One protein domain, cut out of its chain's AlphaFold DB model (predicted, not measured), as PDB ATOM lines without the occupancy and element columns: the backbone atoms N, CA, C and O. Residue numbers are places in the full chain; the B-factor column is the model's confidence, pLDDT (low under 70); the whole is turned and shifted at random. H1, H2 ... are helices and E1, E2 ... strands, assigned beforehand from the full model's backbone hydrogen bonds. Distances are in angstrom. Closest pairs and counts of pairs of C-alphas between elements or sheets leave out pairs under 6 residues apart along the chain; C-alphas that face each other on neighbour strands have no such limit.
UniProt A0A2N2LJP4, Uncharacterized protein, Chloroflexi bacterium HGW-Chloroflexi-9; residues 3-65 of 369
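Overview. This is residues 3 to 65 of the 369 residues of an uncharacterized protein of Chloroflexi bacterium HGW-Chloroflexi-9 (UniProt A0A2N2LJP4). What shape does the backbone make? Two helices, H1 and the shorter H3, lie side by side and run opposite ways, with a small sheet of E1 and E2 at the end where H1 begins and H3 ends. The short helix H2 lies in the turn at the other end, and residues 3 to 9 form a loop that folds back beside E1. What are the parts and the size? The printed part has 63 residues, with three named helices and two named strands in the order E1, H1, H2, H3, E2; the class is mostly helix, and the sheet, in the order E1 - E2, is antiparallel. It is only just compact, close to loose, with a radius of gyration of the C-alphas of 12.5 A and spans of 35 by 24 by 15 A.

Arrangement. What pairs with E1? Residues 3 to 4 pair antiparallel with residues 10 to 11 of E1, residues 10 to 13. E1 is also the antiparallel neighbour of E2, residues 62 to 64, at 149 degrees between their directions; N 12 and O 63 are within hydrogen-bond range at 2.8 A, as are N 63 and O 12 at 2.9 A. How does H1 stand to the other helices? H1, residues 21 to 40, touches H2, residues 44 to 47, with residues 34 to 38 alone; the closest C-alphas are those of Ala 38 and Ala 44, 5.1 A apart. H1 touches H3, residues 49 to 59, at a steep tilt of 39 degrees, opposite ways; the closest C-alphas are those of Ala 27 and Ala 55, 4.4 A apart. What is less close? H2 and H3 are close but not clearly touching, the closest C-alphas being those of Leu 45 and Ile 52 at 7.5 A. E1 and H1 are near each other, with 5 pairs of C-alphas within 10 A, while E1 and H3 are apart. Are the helix backbones complete? In H3 every O i to N i+4 pair is within hydrogen-bond range, in H1 15 of 16 are, and H2 is too short for such a pair.

Along the chain. Where does the first strand begin? E1 begins at C-alpha 10, (138.120, 116.906, 109.990), and is 10.3 A long. How long are the helices? H1 measures 29.6 A and ends at C-alpha 40, (153.207, 117.588, 136.543). H2 measures 5.2 A and H3 15.1 A. Where does the last strand end? E2, 7.1 A long, ends at C-alpha 64, (136.838, 111.812, 112.719).

Size, cuts and confidence. How far does it reach? The two C-alphas farthest apart are those of Arg 15 and Trp 40, at 37.7 A. Is anything missing or long? The printed part has no cut and no long link. Where is confidence low? Residue 7 is under 70, and the mean pLDDT of the printed part is 89.2.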
ATOM      1  N   HIS A   3     133.367 120.000 110.603       76.50
ATOM      2  CA  HIS A   3     134.140 121.055 111.250       76.50
ATOM      3  C   HIS A   3     135.617 120.680 111.186       76.50
ATOM      4  O   HIS A   3     135.969 119.528 111.445       76.50
ATOM      5  N   GLN A   4     136.460 121.634 110.810       79.50
ATOM      6  CA  GLN A   4     137.904 121.458 110.773       79.50
ATOM      7  C   GLN A   4     138.501 122.131 112.004       79.50
ATOM      8  O   GLN A   4     138.203 123.295 112.260       79.50
ATOM      9  N   THR A   5     139.293 121.387 112.768       75.25
ATOM     10  CA  THR A   5     140.026 121.904 113.929       75.25
ATOM     11  C   THR A   5     141.344 122.553 113.493       75.25
ATOM     12  O   THR A   5     141.805 122.336 112.370       75.25
ATOM     13  N   ASP A   6     141.960 123.354 114.369       72.25
ATOM     14  CA  ASP A   6     143.193 124.116 114.078       72.25
ATOM     15  C   ASP A   6     144.401 123.230 113.706       72.25
ATOM     16  O   ASP A   6     145.328 123.674 113.031       72.25
ATOM     17  N   ASP A   7     144.376 121.956 114.100       69.06
ATOM     18  CA  ASP A   7     145.351 120.915 113.745       69.06
ATOM     19  C   ASP A   7     145.095 120.273 112.362       69.06
ATOM     20  O   ASP A   7     145.780 119.330 111.963       69.06
ATOM     21  N   GLY A   8     144.111 120.780 111.614       78.56
ATOM     22  CA  GLY A   8     143.762 120.335 110.268       78.56
ATOM     23  C   GLY A   8     142.875 119.090 110.214       78.56
ATOM     24  O   GLY A   8     142.497 118.685 109.109       78.56
ATOM     25  N   LEU A   9     142.502 118.504 111.358       84.56
ATOM     26  CA  LEU A   9     141.662 117.307 111.410       84.56
ATOM     27  C   LEU A   9     140.199 117.641 111.078       84.56
ATOM     28  O   LEU A   9     139.636 118.631 111.546       84.56
ATOM     29  N   LEU A  10     139.549 116.782 110.286       88.75
ATOM     30  CA  LEU A  10     138.120 116.906 109.990       88.75
ATOM     31  C   LEU A  10     137.299 116.085 110.977       88.75
ATOM     32  O   LEU A  10     137.476 114.871 111.107       88.75
ATOM     33  N   TRP A  11     136.332 116.740 111.605       91.00
ATOM     34  CA  TRP A  11     135.407 116.146 112.554       91.00
ATOM     35  C   TRP A  11     133.972 116.301 112.077       91.00
ATOM     36  O   TRP A  11     133.549 117.341 111.573       91.00
ATOM     37  N   LYS A  12     133.186 115.247 112.268       92.19
ATOM     38  CA  LYS A  12     131.763 115.235 111.964       92.19
ATOM     39  C   LYS A  12     130.972 114.896 113.201       92.19
ATOM     40  O   LYS A  12     131.233 113.916 113.900       92.19
ATOM     41  N   ARG A  13     129.935 115.688 113.422       93.38
ATOM     42  CA  ARG A  13     128.985 115.450 114.490       93.38
ATOM     43  C   ARG A  13     128.148 114.193 114.217       93.38
ATOM     44  O   ARG A  13     127.646 113.998 113.105       93.38
ATOM     45  N   ARG A  14     127.964 113.339 115.227       93.69
ATOM     46  CA  ARG A  14     127.086 112.157 115.143       93.69
ATOM     47  C   ARG A  14     125.618 112.575 115.047       93.69
ATOM     48  O   ARG A  14     125.229 113.659 115.473       93.69
ATOM     49  N   ARG A  15     124.772 111.692 114.503       89.31
ATOM     50  CA  ARG A  15     123.345 111.988 114.255       89.31
ATOM     51  C   ARG A  15     122.549 112.326 115.524       89.31
ATOM     52  O   ARG A  15     121.611 113.102 115.434       89.31
ATOM     53  N   SER A  16     122.923 111.763 116.672       90.81
ATOM     54  CA  SER A  16     122.264 111.971 117.972       90.81
ATOM     55  C   SER A  16     122.946 113.020 118.855       90.81
ATOM     56  O   SER A  16     122.627 113.126 120.035       90.81
ATOM     57  N   ALA A  17     123.941 113.728 118.330       91.88
ATOM     58  CA  ALA A  17     124.688 114.711 119.094       91.88
ATOM     59  C   ALA A  17     123.860 115.972 119.345       91.88
ATOM     60  O   ALA A  17     123.210 116.490 118.432       91.88
ATOM     61  N   THR A  18     123.961 116.496 120.556       94.25
ATOM     62  CA  THR A  18     123.366 117.766 120.967       94.25
ATOM     63  C   THR A  18     124.393 118.890 121.023       94.25
ATOM     64  O   THR A  18     123.989 120.046 120.980       94.25
ATOM     65  N   SER A  19     125.692 118.571 121.073       94.25
ATOM     66  CA  SER A  19     126.741 119.575 121.217       94.25
ATOM     67  C   SER A  19     127.032 120.359 119.936       94.25
ATOM     68  O   SER A  19     126.818 119.886 118.805       94.25
ATOM     69  N   THR A  20     127.502 121.590 120.118       94.31
ATOM     70  CA  THR A  20     127.997 122.476 119.059       94.31
ATOM     71  C   THR A  20     129.467 122.182 118.734       94.31
ATOM     72  O   THR A  20     130.134 121.409 119.423       94.31
ATOM     73  N   ALA A  21     129.968 122.752 117.631       91.06
ATOM     74  CA  ALA A  21     131.381 122.630 117.261       91.06
ATOM     75  C   ALA A  21     132.297 123.342 118.273       91.06
ATOM     76  O   ALA A  21     133.335 122.802 118.637       91.06
ATOM     77  N   GLU A  22     131.875 124.506 118.770       93.44
ATOM     78  CA  GLU A  22     132.587 125.273 119.799       93.44
ATOM     79  C   GLU A  22     132.715 124.464 121.095       93.44
ATOM     80  O   GLU A  22     133.825 124.264 121.579       93.44
ATOM     81  N   GLU A  23     131.617 123.874 121.584       94.38
ATOM     82  CA  GLU A  23     131.634 123.003 122.770       94.38
ATOM     83  C   GLU A  23     132.565 121.793 122.589       94.38
ATOM     84  O   GLU A  23     133.197 121.336 123.542       94.38
ATOM     85  N   PHE A  24     132.666 121.254 121.370       94.31
ATOM     86  CA  PHE A  24     133.584 120.160 121.059       94.31
ATOM     87  C   PHE A  24     135.053 120.587 121.120       94.31
ATOM     88  O   PHE A  24     135.859 119.886 121.737       94.31
ATOM     89  N   VAL A  25     135.396 121.733 120.527       92.56
ATOM     90  CA  VAL A  25     136.756 122.293 120.573       92.56
ATOM     91  C   VAL A  25     137.146 122.651 122.007       92.56
ATOM     92  O   VAL A  25     138.246 122.315 122.449       92.56
ATOM     93  N   GLU A  26     136.235 123.255 122.770       94.25
ATOM     94  CA  GLU A  26     136.437 123.544 124.191       94.25
ATOM     95  C   GLU A  26     136.656 122.265 125.001       94.25
ATOM     96  O   GLU A  26     137.585 122.200 125.807       94.25
ATOM     97  N   ALA A  27     135.857 121.219 124.763       94.94
ATOM     98  CA  ALA A  27     136.014 119.929 125.427       94.94
ATOM     99  C   ALA A  27     137.361 119.267 125.099       94.94
ATOM    100  O   ALA A  27     138.031 118.781 126.010       94.94
ATOM    101  N   MET A  28     137.789 119.278 123.831       93.00
ATOM    102  CA  MET A  28     139.112 118.781 123.436       93.00
ATOM    103  C   MET A  28     140.238 119.567 124.108       93.00
ATOM    104  O   MET A  28     141.144 118.972 124.688       93.00
ATOM    105  N   THR A  29     140.159 120.897 124.080       93.81
ATOM    106  CA  THR A  29     141.159 121.786 124.688       93.81
ATOM    107  C   THR A  29     141.241 121.568 126.196       93.81
ATOM    108  O   THR A  29     142.329 121.453 126.759       93.81
ATOM    109  N   LEU A  30     140.089 121.452 126.864       93.62
ATOM    110  CA  LEU A  30     139.995 121.143 128.286       93.62
ATOM    111  C   LEU A  30     140.611 119.780 128.604       93.62
ATOM    112  O   LEU A  30     141.393 119.682 129.547       93.62
ATOM    113  N   PHE A  31     140.284 118.751 127.818       93.44
ATOM    114  CA  PHE A  31     140.814 117.402 127.991       93.44
ATOM    115  C   PHE A  31     142.340 117.380 127.853       93.44
ATOM    116  O   PHE A  31     143.014 116.863 128.744       93.44
ATOM    117  N   ILE A  32     142.882 117.985 126.790       90.75
ATOM    118  CA  ILE A  32     144.329 118.091 126.551       90.75
ATOM    119  C   ILE A  32     145.004 118.844 127.698       90.75
ATOM    120  O   ILE A  32     145.983 118.354 128.252       90.75
ATOM    121  N   ARG A  33     144.451 119.991 128.110       90.50
ATOM    122  CA  ARG A  33     144.992 120.787 129.219       90.50
ATOM    123  C   ARG A  33     145.031 119.999 130.525       90.50
ATOM    124  O   ARG A  33     146.065 119.989 131.170       90.50
ATOM    125  N   ILE A  34     143.945 119.316 130.900       89.75
ATOM    126  CA  ILE A  34     143.903 118.527 132.144       89.75
ATOM    127  C   ILE A  34     144.937 117.393 132.118       89.75
ATOM    128  O   ILE A  34     145.574 117.126 133.134       89.75
ATOM    129  N   HIS A  35     145.124 116.731 130.974       88.06
ATOM    130  CA  HIS A  35     146.132 115.676 130.850       88.06
ATOM    131  C   HIS A  35     147.558 116.238 130.860       88.06
ATOM    132  O   HIS A  35     148.423 115.637 131.487       88.06
ATOM    133  N   GLY A  36     147.790 117.409 130.258       84.00
ATOM    134  CA  GLY A  36     149.057 118.132 130.388       84.00
ATOM    135  C   GLY A  36     149.339 118.542 131.838       84.00
ATOM    136  O   GLY A  36     150.432 118.306 132.347       84.00
ATOM    137  N   ASP A  37     148.331 119.052 132.553       83.88
ATOM    138  CA  ASP A  37     148.433 119.346 133.985       83.88
ATOM    139  C   ASP A  37     148.779 118.072 134.777       83.88
ATOM    140  O   ASP A  37     149.554 118.134 135.731       83.88
ATOM    141  N   ALA A  38     148.247 116.910 134.380       84.25
ATOM    142  CA  ALA A  38     148.459 115.635 135.059       84.25
ATOM    143  C   ALA A  38     149.900 115.109 134.993       84.25
ATOM    144  O   ALA A  38     150.326 114.408 135.915       84.25
ATOM    145  N   GLU A  39     150.664 115.469 133.957       75.31
ATOM    146  CA  GLU A  39     152.086 115.111 133.849       75.31
ATOM    147  C   GLU A  39     152.890 115.683 135.022       75.31
ATOM    148  O   GLU A  39     153.755 115.015 135.599       75.31
ATOM    149  N   TRP A  40     152.559 116.910 135.427       77.94
ATOM    150  CA  TRP A  40     153.207 117.588 136.543       77.94
ATOM    151  C   TRP A  40     152.446 117.438 137.863       77.94
ATOM    152  O   TRP A  40     153.046 117.413 138.938       77.94
ATOM    153  N   SER A  41     151.126 117.306 137.814       80.75
ATOM    154  CA  SER A  41     150.219 117.237 138.957       80.75
ATOM    155  C   SER A  41     149.398 115.947 138.881       80.75
ATOM    156  O   SER A  41     148.269 115.982 138.403       80.75
ATOM    157  N   PRO A  42     149.905 114.798 139.370       72.81
ATOM    158  CA  PRO A  42     149.260 113.491 139.191       72.81
ATOM    159  C   PRO A  42     147.802 113.387 139.649       72.81
ATOM    160  O   PRO A  42     147.088 112.497 139.211       72.81
ATOM    161  N   TRP A  43     147.367 114.267 140.550       79.75
ATOM    162  CA  TRP A  43     145.994 114.341 141.053       79.75
ATOM    163  C   TRP A  43     145.098 115.277 140.235       79.75
ATOM    164  O   TRP A  43     143.915 115.368 140.531       79.75
ATOM    165  N   ALA A  44     145.612 115.970 139.215       84.94
ATOM    166  CA  ALA A  44     144.797 116.814 138.342       84.94
ATOM    167  C   ALA A  44     143.681 115.998 137.672       84.94
ATOM    168  O   ALA A  44     142.587 116.517 137.481       84.94
ATOM    169  N   LEU A  45     143.936 114.715 137.383       86.00
ATOM    170  CA  LEU A  45     142.915 113.806 136.865       86.00
ATOM    171  C   LEU A  45     141.827 113.510 137.898       86.00
ATOM    172  O   LEU A  45     140.653 113.548 137.550       86.00
ATOM    173  N   ASP A  46     142.205 113.258 139.151       86.31
ATOM    174  CA  ASP A  46     141.263 112.931 140.225       86.31
ATOM    175  C   ASP A  46     140.446 114.165 140.636       86.31
ATOM    176  O   ASP A  46     139.216 114.134 140.664       86.31
ATOM    177  N   ASP A  47     141.125 115.287 140.886       88.50
ATOM    178  CA  ASP A  47     140.518 116.547 141.323       88.50
ATOM    179  C   ASP A  47     139.576 117.125 140.255       88.50
ATOM    180  O   ASP A  47     138.590 117.789 140.582       88.50
ATOM    181  N   ARG A  48     139.865 116.860 138.974       92.06
ATOM    182  CA  ARG A  48     139.092 117.348 137.824       92.06
ATOM    183  C   ARG A  48     138.354 116.228 137.094       92.06
ATOM    184  O   ARG A  48     137.896 116.438 135.970       92.06
ATOM    185  N   ALA A  49     138.168 115.065 137.723       93.75
ATOM    186  CA  ALA A  49     137.465 113.931 137.120       93.75
ATOM    187  C   ALA A  49     136.079 114.315 136.556       93.75
ATOM    188  O   ALA A  49     135.803 113.970 135.406       93.75
ATOM    189  N   PRO A  50     135.245 115.127 137.248       96.00
ATOM    190  CA  PRO A  50     133.965 115.565 136.688       96.00
ATOM    191  C   PRO A  50     134.107 116.431 135.426       96.00
ATOM    192  O   PRO A  50     133.244 116.412 134.551       96.00
ATOM    193  N   GLU A  51     135.181 117.220 135.310       95.44
ATOM    194  CA  GLU A  51     135.465 117.997 134.099       95.44
ATOM    195  C   GLU A  51     135.879 117.089 132.940       95.44
ATOM    196  O   GLU A  51     135.375 117.268 131.829       95.44
ATOM    197  N   ILE A  52     136.730 116.092 133.202       94.62
ATOM    198  CA  ILE A  52     137.143 115.090 132.210       94.62
ATOM    199  C   ILE A  52     135.931 114.308 131.711       94.62
ATOM    200  O   ILE A  52     135.744 114.180 130.504       94.62
ATOM    201  N   GLU A  53     135.082 113.813 132.613       96.44
ATOM    202  CA  GLU A  53     133.885 113.051 132.249       96.44
ATOM    203  C   GLU A  53     132.947 113.866 131.354       96.44
ATOM    204  O   GLU A  53     132.470 113.360 130.332       96.44
ATOM    205  N   ARG A  54     132.733 115.149 131.679       96.38
ATOM    206  CA  ARG A  54     131.952 116.069 130.840       96.38
ATOM    207  C   ARG A  54     132.603 116.293 129.475       96.38
ATOM    208  O   ARG A  54     131.917 116.171 128.460       96.38
ATOM    209  N   ALA A  55     133.908 116.563 129.431       96.00
ATOM    210  CA  ALA A  55     134.641 116.746 128.179       96.00
ATOM    211  C   ALA A  55     134.555 115.492 127.292       96.00
ATOM    212  O   ALA A  55     134.195 115.569 126.118       96.00
ATOM    213  N   MET A  56     134.775 114.311 127.874       96.50
ATOM    214  CA  MET A  56     134.646 113.029 127.183       96.50
ATOM    215  C   MET A  56     133.223 112.786 126.674       96.50
ATOM    216  O   MET A  56     133.052 112.256 125.574       96.50
ATOM    217  N   ALA A  57     132.194 113.159 127.441       96.50
ATOM    218  CA  ALA A  57     130.804 113.029 127.013       96.50
ATOM    219  C   ALA A  57     130.516 113.872 125.763       96.50
ATOM    220  O   ALA A  57     129.880 113.365 124.839       96.50
ATOM    221  N   VAL A  58     131.032 115.106 125.696       96.25
ATOM    222  CA  VAL A  58     130.936 115.970 124.509       96.25
ATOM    223  C   VAL A  58     131.731 115.385 123.342       96.25
ATOM    224  O   VAL A  58     131.178 115.216 122.254       96.25
ATOM    225  N   MET A  59     132.990 114.995 123.559       94.38
ATOM    226  CA  MET A  59     133.860 114.437 122.515       94.38
ATOM    227  C   MET A  59     133.283 113.162 121.883       94.38
ATOM    228  O   MET A  59     133.372 112.972 120.671       94.38
ATOM    229  N   ARG A  60     132.609 112.307 122.666       95.19
ATOM    230  CA  ARG A  60     131.934 111.088 122.171       95.19
ATOM    231  C   ARG A  60     130.771 111.367 121.212       95.19
ATOM    232  O   ARG A  60     130.337 110.450 120.511       95.19
ATOM    233  N   GLN A  61     130.264 112.600 121.159       95.62
ATOM    234  CA  GLN A  61     129.234 113.014 120.202       95.62
ATOM    235  C   GLN A  61     129.798 113.319 118.805       95.62
ATOM    236  O   GLN A  61     129.032 113.518 117.858       95.62
ATOM    237  N   TRP A  62     131.121 113.311 118.655       94.31
ATOM    238  CA  TRP A  62     131.830 113.612 117.417       94.31
ATOM    239  C   TRP A  62     132.632 112.395 116.943       94.31
ATOM    240  O   TRP A  62     132.843 111.420 117.669       94.31
ATOM    241  N   GLN A  63     133.002 112.386 115.666       91.62
ATOM    242  CA  GLN A  63     133.841 111.350 115.066       91.62
ATOM    243  C   GLN A  63     134.745 111.961 113.995       91.62
ATOM    244  O   GLN A  63     134.330 112.900 113.314       91.62
ATOM    245  N   ARG A  64     135.952 111.412 113.819       89.00
ATOM    246  CA  ARG A  64     136.838 111.812 112.719       89.00
ATOM    247  C   ARG A  64     136.180 111.508 111.374       89.00
ATOM    248  O   ARG A  64     135.503 110.489 111.215       89.00
ATOM    249  N   ALA A  65     136.347 112.429 110.440       88.00
ATOM    250  CA  ALA A  65     135.659 112.468 109.158       88.00
ATOM    251  C   ALA A  65     136.614 112.674 107.976       88.00
ATOM    252  O   ALA A  65     136.149 112.920 106.863       88.00
TER     253      ALA A  65